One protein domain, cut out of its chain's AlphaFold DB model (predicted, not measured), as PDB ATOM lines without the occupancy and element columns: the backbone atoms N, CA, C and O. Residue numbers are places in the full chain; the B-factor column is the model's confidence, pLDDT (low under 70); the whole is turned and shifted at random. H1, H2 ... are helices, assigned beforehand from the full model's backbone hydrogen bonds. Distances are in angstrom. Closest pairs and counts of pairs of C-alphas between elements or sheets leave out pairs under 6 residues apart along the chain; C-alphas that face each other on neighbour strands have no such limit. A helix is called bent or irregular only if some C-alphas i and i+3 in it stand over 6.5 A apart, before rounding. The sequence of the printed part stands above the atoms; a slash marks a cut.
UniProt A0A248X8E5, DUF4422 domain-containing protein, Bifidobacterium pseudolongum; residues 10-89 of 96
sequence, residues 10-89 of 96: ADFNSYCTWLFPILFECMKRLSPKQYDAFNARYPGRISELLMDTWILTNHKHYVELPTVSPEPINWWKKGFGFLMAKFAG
ATOM      1  N   ALA A  10      -5.148 -38.148 -48.329       96.12
ATOM      2  CA  ALA A  10      -4.240 -38.324 -47.202       96.12
ATOM      3  C   ALA A  10      -4.982 -38.125 -45.877       96.12
ATOM      4  O   ALA A  10      -4.838 -38.954 -44.977       96.12
ATOM      5  N   ASP A  11      -5.838 -37.108 -45.798       94.62
ATOM      6  CA  ASP A  11      -6.672 -36.854 -44.626       94.62
ATOM      7  C   ASP A  11      -7.688 -37.972 -44.397       94.62
ATOM      8  O   ASP A  11      -7.791 -38.475 -43.278       94.62
ATOM      9  N   PHE A  12      -8.343 -38.460 -45.456       94.69
ATOM     10  CA  PHE A  12      -9.247 -39.606 -45.349       94.69
ATOM     11  C   PHE A  12      -8.529 -40.857 -44.840       94.69
ATOM     12  O   PHE A  12      -9.008 -41.540 -43.934       94.69
ATOM     13  N   ASN A  13      -7.345 -41.149 -45.382       96.44
ATOM     14  CA  ASN A  13      -6.566 -42.306 -44.957       96.44
ATOM     15  C   ASN A  13      -6.083 -42.175 -43.502       96.44
ATOM     16  O   ASN A  13      -6.106 -43.153 -42.752       96.44
ATOM     17  N   SER A  14      -5.679 -40.970 -43.091       96.50
ATOM     18  CA  SER A  14      -5.284 -40.660 -41.713       96.50
ATOM     19  C   SER A  14      -6.452 -40.851 -40.742       96.50
ATOM     20  O   SER A  14      -6.321 -41.556 -39.738       96.50
ATOM     21  N   TYR A  15      -7.627 -40.325 -41.095       95.38
ATOM     22  CA  TYR A  15      -8.857 -40.514 -40.336       95.38
ATOM     23  C   TYR A  15      -9.222 -41.995 -40.189       95.38
ATOM     24  O   TYR A  15      -9.415 -42.466 -39.071       95.38
ATOM     25  N   CYS A  16      -9.251 -42.766 -41.283       95.12
ATOM     26  CA  CYS A  16      -9.566 -44.197 -41.237       95.12
ATOM     27  C   CYS A  16      -8.567 -44.996 -40.389       95.12
ATOM     28  O   CYS A  16      -8.975 -45.864 -39.614       95.12
ATOM     29  N   THR A  17      -7.272 -44.690 -40.508       96.81
ATOM     30  CA  THR A  17      -6.208 -45.349 -39.732       96.81
ATOM     31  C   THR A  17      -6.382 -45.113 -38.233       96.81
ATOM     32  O   THR A  17      -6.128 -46.014 -37.438       96.81
ATOM     33  N   TRP A  18      -6.861 -43.933 -37.838       96.50
ATOM     34  CA  TRP A  18      -7.179 -43.613 -36.448       96.50
ATOM     35  C   TRP A  18      -8.518 -44.220 -35.986       96.50
ATOM     36  O   TRP A  18      -8.606 -44.769 -34.887       96.50
ATOM     37  N   LEU A  19      -9.552 -44.174 -36.830       96.12
ATOM     38  CA  LEU A  19     -10.922 -44.568 -36.498       96.12
ATOM     39  C   LEU A  19     -11.090 -46.083 -36.307       96.12
ATOM     40  O   LEU A  19     -11.676 -46.526 -35.318       96.12
ATOM     41  N   PHE A  20     -10.632 -46.894 -37.266       95.38
ATOM     42  CA  PHE A  20     -10.951 -48.326 -37.287       95.38
ATOM     43  C   PHE A  20     -10.430 -49.102 -36.070       95.38
ATOM     44  O   PHE A  20     -11.204 -49.890 -35.523       95.38
ATOM     45  N   PRO A  21      -9.196 -48.878 -35.575       96.31
ATOM     46  CA  PRO A  21      -8.728 -49.520 -34.349       96.31
ATOM     47  C   PRO A  21      -9.642 -49.250 -33.147       96.31
ATOM     48  O   PRO A  21      -9.965 -50.176 -32.404       96.31
ATOM     49  N   ILE A  22     -10.124 -48.011 -32.995       94.69
ATOM     50  CA  ILE A  22     -11.050 -47.623 -31.921       94.69
ATOM     51  C   ILE A  22     -12.375 -48.376 -32.070       94.69
ATOM     52  O   ILE A  22     -12.858 -48.976 -31.108       94.69
ATOM     53  N   LEU A  23     -12.944 -48.403 -33.279       93.62
ATOM     54  CA  LEU A  23     -14.197 -49.115 -33.540       93.62
ATOM     55  C   LEU A  23     -14.070 -50.619 -33.277       93.62
ATOM     56  O   LEU A  23     -14.974 -51.210 -32.686       93.62
ATOM     57  N   PHE A  24     -12.957 -51.244 -33.670       93.38
ATOM     58  CA  PHE A  24     -12.714 -52.661 -33.400       93.38
ATOM     59  C   PHE A  24     -12.629 -52.949 -31.900       93.38
ATOM     60  O   PHE A  24     -13.222 -53.923 -31.436       93.38
ATOM     61  N   GLU A  25     -11.964 -52.093 -31.125       93.06
ATOM     62  CA  GLU A  25     -11.925 -52.219 -29.665       93.06
ATOM     63  C   GLU A  25     -13.305 -52.025 -29.022       93.06
ATOM     64  O   GLU A  25     -13.686 -52.792 -28.133       93.06
ATOM     65  N   CYS A  26     -14.107 -51.073 -29.506       90.88
ATOM     66  CA  CYS A  26     -15.494 -50.916 -29.069       90.88
ATOM     67  C   CYS A  26     -16.326 -52.173 -29.361       90.88
ATOM     68  O   CYS A  26     -17.042 -52.646 -28.480       90.88
ATOM     69  N   MET A  27     -16.195 -52.753 -30.558       88.75
ATOM     70  CA  MET A  27     -16.947 -53.950 -30.951       88.75
ATOM     71  C   MET A  27     -16.558 -55.202 -30.163       88.75
ATOM     72  O   MET A  27     -17.405 -56.061 -29.929       88.75
ATOM     73  N   LYS A  28     -15.307 -55.308 -29.701       89.81
ATOM     74  CA  LYS A  28     -14.888 -56.389 -28.794       89.81
ATOM     75  C   LYS A  28     -15.552 -56.285 -27.419       89.81
ATOM     76  O   LYS A  28     -15.852 -57.306 -26.809       89.81
ATOM     77  N   ARG A  29     -15.761 -55.061 -26.921       88.94
ATOM     78  CA  ARG A  29     -16.322 -54.795 -25.583       88.94
ATOM     79  C   ARG A  29     -17.849 -54.804 -25.565       88.94
ATOM     80  O   ARG A  29     -18.443 -55.138 -24.544       88.94
ATOM     81  N   LEU A  30     -18.477 -54.436 -26.678       82.62
ATOM     82  CA  LEU A  30     -19.924 -54.297 -26.812       82.62
ATOM     83  C   LEU A  30     -20.469 -55.419 -27.700       82.62
ATOM     84  O   LEU A  30     -20.444 -55.338 -28.930       82.62
ATOM     85  N   SER A  31     -20.974 -56.484 -27.074       75.25
ATOM     86  CA  SER A  31     -21.523 -57.626 -27.810       75.25
ATOM     87  C   SER A  31     -22.779 -57.214 -28.596       75.25
ATOM     88  O   SER A  31     -23.747 -56.753 -27.988       75.25
ATOM     89  N   PRO A  32     -22.845 -57.450 -29.924       68.75
ATOM     90  CA  PRO A  32     -24.022 -57.130 -30.739       68.75
ATOM     91  C   PRO A  32     -25.296 -57.840 -30.266       68.75
ATOM     92  O   PRO A  32     -26.396 -57.355 -30.497       68.75
ATOM     93  N   LYS A  33     -25.147 -58.978 -29.572       69.81
ATOM     94  CA  LYS A  33     -26.258 -59.789 -29.053       69.81
ATOM     95  C   LYS A  33     -27.064 -59.091 -27.954       69.81
ATOM     96  O   LYS A  33     -28.140 -59.567 -27.610       69.81
ATOM     97  N   GLN A  34     -26.539 -58.008 -27.387       70.31
ATOM     98  CA  GLN A  34     -27.215 -57.219 -26.357       70.31
ATOM     99  C   GLN A  34     -28.162 -56.166 -26.947       70.31
ATOM    100  O   GLN A  34     -28.904 -55.533 -26.201       70.31
ATOM    101  N   TYR A  35     -28.139 -55.973 -28.268       71.88
ATOM    102  CA  TYR A  35     -28.836 -54.886 -28.936       71.88
ATOM    103  C   TYR A  35     -29.906 -55.410 -29.894       71.88
ATOM    104  O   TYR A  35     -29.713 -56.403 -30.594       71.88
ATOM    105  N   ASP A  36     -31.038 -54.709 -29.948       74.69
ATOM    106  CA  ASP A  36     -32.008 -54.887 -31.028       74.69
ATOM    107  C   ASP A  36     -31.391 -54.494 -32.390       74.69
ATOM    108  O   ASP A  36     -30.341 -53.846 -32.470       74.69
ATOM    109  N   ALA A  37     -32.045 -54.873 -33.493       74.31
ATOM    110  CA  ALA A  37     -31.550 -54.598 -34.848       74.31
ATOM    111  C   ALA A  37     -31.283 -53.099 -35.114       74.31
ATOM    112  O   ALA A  37     -30.473 -52.747 -35.973       74.31
ATOM    113  N   PHE A  38     -31.939 -52.207 -34.368       70.12
ATOM    114  CA  PHE A  38     -31.752 -50.765 -34.469       70.12
ATOM    115  C   PHE A  38     -30.478 -50.294 -33.751       70.12
ATOM    116  O   PHE A  38     -29.699 -49.509 -34.299       70.12
ATOM    117  N   ASN A  39     -30.243 -50.789 -32.540       74.25
ATOM    118  CA  ASN A  39     -29.104 -50.448 -31.703       74.25
ATOM    119  C   ASN A  39     -27.825 -51.179 -32.129       74.25
ATOM    120  O   ASN A  39     -26.734 -50.677 -31.876       74.25
ATOM    121  N   ALA A  40     -27.930 -52.272 -32.889       81.56
ATOM    122  CA  ALA A  40     -26.790 -52.937 -33.521       81.56
ATOM    123  C   ALA A  40     -25.996 -52.026 -34.487       81.56
ATOM    124  O   ALA A  40     -24.845 -52.313 -34.803       81.56
ATOM    125  N   ARG A  41     -26.567 -50.888 -34.918       84.31
ATOM    126  CA  ARG A  41     -25.890 -49.866 -35.745       84.31
ATOM    127  C   ARG A  41     -25.015 -48.903 -34.932       84.31
ATOM    128  O   ARG A  41     -24.555 -47.896 -35.473       84.31
ATOM    129  N   TYR A  42     -24.781 -49.185 -33.649       86.38
ATOM    130  CA  TYR A  42     -23.958 -48.345 -32.779       86.38
ATOM    131  C   TYR A  42     -22.562 -48.017 -33.341       86.38
ATOM    132  O   TYR A  42     -22.148 -46.877 -33.131       86.38
ATOM    133  N   PRO A  43     -21.844 -48.891 -34.091       88.69
ATOM    134  CA  PRO A  43     -20.519 -48.531 -34.595       88.69
ATOM    135  C   PRO A  43     -20.561 -47.319 -35.531       88.69
ATOM    136  O   PRO A  43     -19.700 -46.451 -35.439       88.69
ATOM    137  N   GLY A  44     -21.604 -47.212 -36.364       88.50
ATOM    138  CA  GLY A  44     -21.804 -46.057 -37.245       88.50
ATOM    139  C   GLY A  44     -22.124 -44.773 -36.474       88.50
ATOM    140  O   GLY A  44     -21.616 -43.703 -36.790       88.50
ATOM    141  N   ARG A  45     -22.904 -44.879 -35.393       88.75
ATOM    142  CA  ARG A  45     -23.204 -43.727 -34.521       88.75
ATOM    143  C   ARG A  45     -21.957 -43.234 -33.793       88.75
ATOM    144  O   ARG A  45     -21.758 -42.033 -33.652       88.75
ATOM    145  N   ILE A  46     -21.114 -44.161 -33.342       91.00
ATOM    146  CA  ILE A  46     -19.836 -43.829 -32.714       91.00
ATOM    147  C   ILE A  46     -18.908 -43.170 -33.738       91.00
ATOM    148  O   ILE A  46     -18.307 -42.150 -33.418       91.00
ATOM    149  N   SER A  47     -18.819 -43.689 -34.969       92.06
ATOM    150  CA  SER A  47     -17.967 -43.074 -35.994       92.06
ATOM    151  C   SER A  47     -18.387 -41.647 -36.336       92.06
ATOM    152  O   SER A  47     -17.525 -40.800 -36.525       92.06
ATOM    153  N   GLU A  48     -19.690 -41.361 -36.354       90.19
ATOM    154  CA  GLU A  48     -20.188 -39.999 -36.565       90.19
ATOM    155  C   GLU A  48     -19.715 -39.025 -35.464       90.19
ATOM    156  O   GLU A  48     -19.304 -37.918 -35.783       90.19
ATOM    157  N   LEU A  49     -19.700 -39.436 -34.185       91.06
ATOM    158  CA  LEU A  49     -19.184 -38.602 -33.078       91.06
ATOM    159  C   LEU A  49     -17.658 -38.436 -33.126       91.06
ATOM    160  O   LEU A  49     -17.107 -37.383 -32.792       91.06
ATOM    161  N   LEU A  50     -16.957 -39.508 -33.497       93.75
ATOM    162  CA  LEU A  50     -15.498 -39.520 -33.557       93.75
ATOM    163  C   LEU A  50     -14.961 -38.662 -34.705       93.75
ATOM    164  O   LEU A  50     -13.854 -38.143 -34.588       93.75
ATOM    165  N   MET A  51     -15.735 -38.475 -35.774       93.00
ATOM    166  CA  MET A  51     -15.366 -37.608 -36.891       93.00
ATOM    167  C   MET A  51     -15.150 -36.158 -36.446       93.00
ATOM    168  O   MET A  51     -14.080 -35.603 -36.692       93.00
ATOM    169  N   ASP A  52     -16.108 -35.582 -35.717       91.69
ATOM    170  CA  ASP A  52     -15.999 -34.217 -35.181       91.69
ATOM    171  C   ASP A  52     -14.788 -34.099 -34.248       91.69
ATOM    172  O   ASP A  52     -13.986 -33.169 -34.346       91.69
ATOM    173  N   THR A  53     -14.601 -35.103 -33.385       93.31
ATOM    174  CA  THR A  53     -13.460 -35.158 -32.461       93.31
ATOM    175  C   THR A  53     -12.128 -35.151 -33.213       93.31
ATOM    176  O   THR A  53     -11.204 -34.430 -32.832       93.31
ATOM    177  N   TRP A  54     -12.019 -35.927 -34.294       94.94
ATOM    178  CA  TRP A  54     -10.809 -35.999 -35.107       94.94
ATOM    179  C   TRP A  54     -10.522 -34.678 -35.823       94.94
ATOM    180  O   TRP A  54      -9.386 -34.207 -35.776       94.94
ATOM    181  N   ILE A  55     -11.537 -34.052 -36.428       94.00
ATOM    182  CA  ILE A  55     -11.409 -32.760 -37.124       94.00
ATOM    183  C   ILE A  55     -10.900 -31.681 -36.160       94.00
ATOM    184  O   ILE A  55      -9.918 -30.998 -36.462       94.00
ATOM    185  N   LEU A  56     -11.526 -31.574 -34.982       93.56
ATOM    186  CA  LEU A  56     -11.176 -30.578 -33.967       93.56
ATOM    187  C   LEU A  56      -9.773 -30.805 -33.389       93.56
ATOM    188  O   LEU A  56      -9.006 -29.854 -33.253       93.56
ATOM    189  N   THR A  57      -9.414 -32.059 -33.095       94.81
ATOM    190  CA  THR A  57      -8.105 -32.410 -32.510       94.81
ATOM    191  C   THR A  57      -6.956 -32.207 -33.495       94.81
ATOM    192  O   THR A  57      -5.859 -31.825 -33.098       94.81
ATOM    193  N   ASN A  58      -7.190 -32.443 -34.788       94.50
ATOM    194  CA  ASN A  58      -6.182 -32.248 -35.832       94.50
ATOM    195  C   ASN A  58      -6.204 -30.827 -36.418       94.50
ATOM    196  O   ASN A  58      -5.513 -30.574 -37.404       94.50
ATOM    197  N   HIS A  59      -6.998 -29.917 -35.836       94.00
ATOM    198  CA  HIS A  59      -7.146 -28.526 -36.270       94.00
ATOM    199  C   HIS A  59      -7.401 -28.388 -37.780       94.00
ATOM    200  O   HIS A  59      -6.848 -27.514 -38.451       94.00
ATOM    201  N   LYS A  60      -8.228 -29.282 -38.333       92.88
ATOM    202  CA  LYS A  60      -8.553 -29.291 -39.759       92.88
ATOM    203  C   LYS A  60      -9.533 -28.170 -40.079       92.88
ATOM    204  O   LYS A  60     -10.537 -27.994 -39.393       92.88
ATOM    205  N   HIS A  61      -9.254 -27.428 -41.144       92.31
ATOM    206  CA  HIS A  61     -10.196 -26.445 -41.662       92.31
ATOM    207  C   HIS A  61     -11.337 -27.167 -42.386       92.31
ATOM    208  O   HIS A  61     -11.086 -28.002 -43.253       92.31
ATOM    209  N   TYR A  62     -12.582 -26.833 -42.055       92.19
ATOM    210  CA  TYR A  62     -13.763 -27.444 -42.655       92.19
ATOM    211  C   TYR A  62     -14.838 -26.393 -42.936       92.19
ATOM    212  O   TYR A  62     -14.842 -25.310 -42.353       92.19
ATOM    213  N   VAL A  63     -15.748 -26.724 -43.849       92.31
ATOM    214  CA  VAL A  63     -16.957 -25.947 -44.132       92.31
ATOM    215  C   VAL A  63     -18.146 -26.897 -44.172       92.31
ATOM    216  O   VAL A  63     -18.028 -28.025 -44.652       92.31
ATOM    217  N   GLU A  64     -19.290 -26.450 -43.669       91.12
ATOM    218  CA  GLU A  64     -20.529 -27.222 -43.707       91.12
ATOM    219  C   GLU A  64     -21.363 -26.826 -44.926       91.12
ATOM    220  O   GLU A  64     -21.522 -25.644 -45.236       91.12
ATOM    221  N   LEU A  65     -21.907 -27.825 -45.620       89.19
ATOM    222  CA  LEU A  65     -22.766 -27.634 -46.786       89.19
ATOM    223  C   LEU A  65     -24.185 -28.139 -46.491       89.19
ATOM    224  O   LEU A  65     -24.349 -29.138 -45.783       89.19
ATOM    225  N   PRO A  66     -25.225 -27.490 -47.045       87.00
ATOM    226  CA  PRO A  66     -26.596 -27.944 -46.867       87.00
ATOM    227  C   PRO A  66     -26.792 -29.326 -47.498       87.00
ATOM    228  O   PRO A  66     -26.421 -29.568 -48.646       87.00
ATOM    229  N   THR A  67     -27.415 -30.237 -46.752       81.69
ATOM    230  CA  THR A  67     -27.792 -31.557 -47.268       81.69
ATOM    231  C   THR A  67     -29.088 -31.447 -48.066       81.69
ATOM    232  O   THR A  67     -30.096 -30.964 -47.549       81.69
ATOM    233  N   VAL A  68     -29.084 -31.924 -49.311       81.00
ATOM    234  CA  VAL A  68     -30.269 -31.955 -50.180       81.00
ATOM    235  C   VAL A  68     -30.717 -33.404 -50.349       81.00
ATOM    236  O   VAL A  68     -29.920 -34.249 -50.744       81.00
ATOM    237  N   SER A  69     -31.989 -33.696 -50.058       77.12
ATOM    238  CA  SER A  69     -32.593 -34.988 -50.405       77.12
ATOM    239  C   SER A  69     -33.234 -34.883 -51.793       77.12
ATOM    240  O   SER A  69     -34.131 -34.055 -51.965       77.12
ATOM    241  N   PRO A  70     -32.791 -35.676 -52.784       76.81
ATOM    242  CA  PRO A  70     -33.330 -35.617 -54.142       76.81
ATOM    243  C   PRO A  70     -34.687 -36.327 -54.290       76.81
ATOM    244  O   PRO A  70     -35.305 -36.248 -55.350       76.81
ATOM    245  N   GLU A  71     -35.161 -37.037 -53.263       76.00
ATOM    246  CA  GLU A  71     -36.385 -37.833 -53.350       76.00
ATOM    247  C   GLU A  71     -37.662 -36.980 -53.225       76.00
ATOM    248  O   GLU A  71     -37.747 -36.093 -52.366       76.00
ATOM    249  N   PRO A  72     -38.704 -37.261 -54.034       73.56
ATOM    250  CA  PRO A  72     -39.980 -36.573 -53.921       73.56
ATOM    251  C   PRO A  72     -40.651 -36.911 -52.585       73.56
ATOM    252  O   PRO A  72     -41.102 -38.030 -52.339       73.56
ATOM    253  N   ILE A  73     -40.755 -35.912 -51.711       72.25
ATOM    254  CA  ILE A  73     -41.396 -36.067 -50.404       72.25
ATOM    255  C   ILE A  73     -42.915 -36.132 -50.592       72.25
ATOM    256  O   ILE A  73     -43.550 -35.164 -51.014       72.25
ATOM    257  N   ASN A  74     -43.530 -37.253 -50.207       78.25
ATOM    258  CA  ASN A  74     -44.987 -37.360 -50.144       78.25
ATOM    259  C   ASN A  74     -45.523 -36.625 -48.898       78.25
ATOM    260  O   ASN A  74     -45.677 -37.204 -47.817       78.25
ATOM    261  N   TRP A  75     -45.798 -35.330 -49.061       76.81
ATOM    262  CA  TRP A  75     -46.258 -34.426 -48.002       76.81
ATOM    263  C   TRP A  75     -47.541 -34.888 -47.303       76.81
ATOM    264  O   TRP A  75     -47.665 -34.702 -46.094       76.81
ATOM    265  N   TRP A  76     -48.451 -35.558 -48.014       79.25
ATOM    266  CA  TRP A  76     -49.691 -36.087 -47.437       79.25
ATOM    267  C   TRP A  76     -49.425 -37.189 -46.409       79.25
ATOM    268  O   TRP A  76     -49.920 -37.125 -45.283       79.25
ATOM    269  N   LYS A  77     -48.582 -38.170 -46.757       73.88
ATOM    270  CA  LYS A  77     -48.191 -39.247 -45.830       73.88
ATOM    271  C   LYS A  77     -47.392 -38.708 -44.644       73.88
ATOM    272  O   LYS A  77     -47.614 -39.135 -43.512       73.88
ATOM    273  N   LYS A  78     -46.499 -37.744 -44.888       73.25
ATOM    274  CA  LYS A  78     -45.676 -37.118 -43.844       73.25
ATOM    275  C   LYS A  78     -46.519 -36.289 -42.871       73.25
ATOM    276  O   LYS A  78     -46.337 -36.406 -41.663       73.25
ATOM    277  N   GLY A  79     -47.478 -35.516 -43.383       79.19
ATOM    278  CA  GLY A  79     -48.407 -34.721 -42.578       79.19
ATOM    279  C   GLY A  79     -49.308 -35.588 -41.700       79.19
ATOM    280  O   GLY A  79     -49.398 -35.353 -40.495       79.19
ATOM    281  N   PHE A  80     -49.902 -36.646 -42.264       79.12
ATOM    282  CA  PHE A  80     -50.708 -37.592 -41.487       79.12
ATOM    283  C   PHE A  80     -49.869 -38.320 -40.427       79.12
ATOM    284  O   PHE A  80     -50.272 -38.410 -39.269       79.12
ATOM    285  N   GLY A  81     -48.664 -38.771 -40.792       72.94
ATOM    286  CA  GLY A  81     -47.730 -39.395 -39.856       72.94
ATOM    287  C   GLY A  81     -47.351 -38.474 -38.695       72.94
ATOM    288  O   GLY A  81     -47.339 -38.922 -37.551       72.94
ATOM    289  N   PHE A  82     -47.085 -37.193 -38.968       77.19
ATOM    290  CA  PHE A  82     -46.752 -36.197 -37.947       77.19
ATOM    291  C   PHE A  82     -47.923 -35.923 -36.995       77.19
ATOM    292  O   PHE A  82     -47.728 -35.869 -35.781       77.19
ATOM    293  N   LEU A  83     -49.147 -35.805 -37.521       78.94
ATOM    294  CA  LEU A  83     -50.357 -35.649 -36.708       78.94
ATOM    295  C   LEU A  83     -50.583 -36.868 -35.805       78.94
ATOM    296  O   LEU A  83     -50.803 -36.711 -34.605       78.94
ATOM    297  N   MET A  84     -50.444 -38.081 -36.344       70.25
ATOM    298  CA  MET A  84     -50.564 -39.309 -35.556       70.25
ATOM    299  C   MET A  84     -49.494 -39.401 -34.462       70.25
ATOM    300  O   MET A  84     -49.806 -39.786 -33.338       70.25
ATOM    301  N   ALA A  85     -48.252 -39.000 -34.737       69.38
ATOM    302  CA  ALA A  85     -47.203 -38.970 -33.719       69.38
ATOM    303  C   ALA A  85     -47.464 -37.913 -32.632       69.38
ATOM    304  O   ALA A  85     -47.234 -38.178 -31.453       69.38
ATOM    305  N   LYS A  86     -47.983 -36.738 -33.014       75.75
ATOM    306  CA  LYS A  86     -48.270 -35.631 -32.092       75.75
ATOM    307  C   LYS A  86     -49.459 -35.912 -31.169       75.75
ATOM    308  O   LYS A  86     -49.405 -35.527 -30.006       75.75
ATOM    309  N   PHE A  87     -50.508 -36.575 -31.662       76.69
ATOM    310  CA  PHE A  87     -51.749 -36.789 -30.903       76.69
ATOM    311  C   PHE A  87     -51.912 -38.203 -30.327       76.69
ATOM    312  O   PHE A  87     -52.590 -38.355 -29.317       76.69
ATOM    313  N   ALA A  88     -51.290 -39.233 -30.911       65.38
ATOM    314  CA  ALA A  88     -51.463 -40.624 -30.471       65.38
ATOM    315  C   ALA A  88     -50.282 -41.186 -29.655       65.38
ATOM    316  O   ALA A  88     -50.286 -42.370 -29.323       65.38
ATOM    317  N   GLY A  89     -49.245 -40.388 -29.362       58.62
ATOM    318  CA  GLY A  89     -48.123 -40.784 -28.493       58.62
ATOM    319  C   GLY A  89     -47.263 -41.952 -29.006       58.62
ATOM    320  O   GLY A  89     -46.389 -42.439 -28.286       58.62
TER     321      GLY A  89
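What this domain is: This is residues 10 to 89 of the 96 residues of the protein "DUF4422 domain-containing protein" of Bifidobacterium pseudolongum (UniProt A0A248X8E5). A helical hairpin, H1 and H2, makes the body, and a long arm, residues 61 to 89, sticks out from it and has H3 near its far end. H1 and H2 are tilted steeply against each other, and H3 packs on neither of them. The printed part has 80 residues with three named helices, H1, H2 and H3 in chain order, and no named strand; the class is all helix. The whole is extended and flat, with a radius of gyration of the C-alphas of 18.5 A and spans of 45 by 37 by 20 A.

Where its parts are: H1, the longest helix, covers residues 10 to 29 and measures 29.7 A from C-alpha 10 at (-4.240, -38.324, -47.202) to C-alpha 29. It is neither bent nor irregular, but only just: C-alphas 18 and 21 are 6.5 A apart. H2, residues 39 to 57, measures 27.7 A from first to last C-alpha and is irregular, with C-alphas 40 and 43 7.7 A apart. H3, residues 75 to 88, measures 19.3 A and ends with C-alpha 88 at (-51.463, -40.624, -30.471).

How they stand to each other: H1 and H2 touch and form a helical hairpin; their closest C-alphas, those of Leu 23 and Pro 43, are 6.4 A apart. Their lines stand at a steep tilt of 42 degrees, opposite ways. H3 is apart from H1 and from H2. In H3 every O i to N i+4 pair is within hydrogen-bond range; in H1 14 of 16 are, and in H2 12 of 15.

The domain as a whole: The two C-alphas farthest apart, those of Ala 10 and Phe 87, are 50.3 A apart. The printed part has no cut. The link from H1 to H2 has 9 residues and is short; that from H2 to H3 has 17 and is long. Residues 33 to 39 also stand free. The mean pLDDT of the printed part is 84.9; residues 32 to 33, 85 and 88 to 89 are under 70.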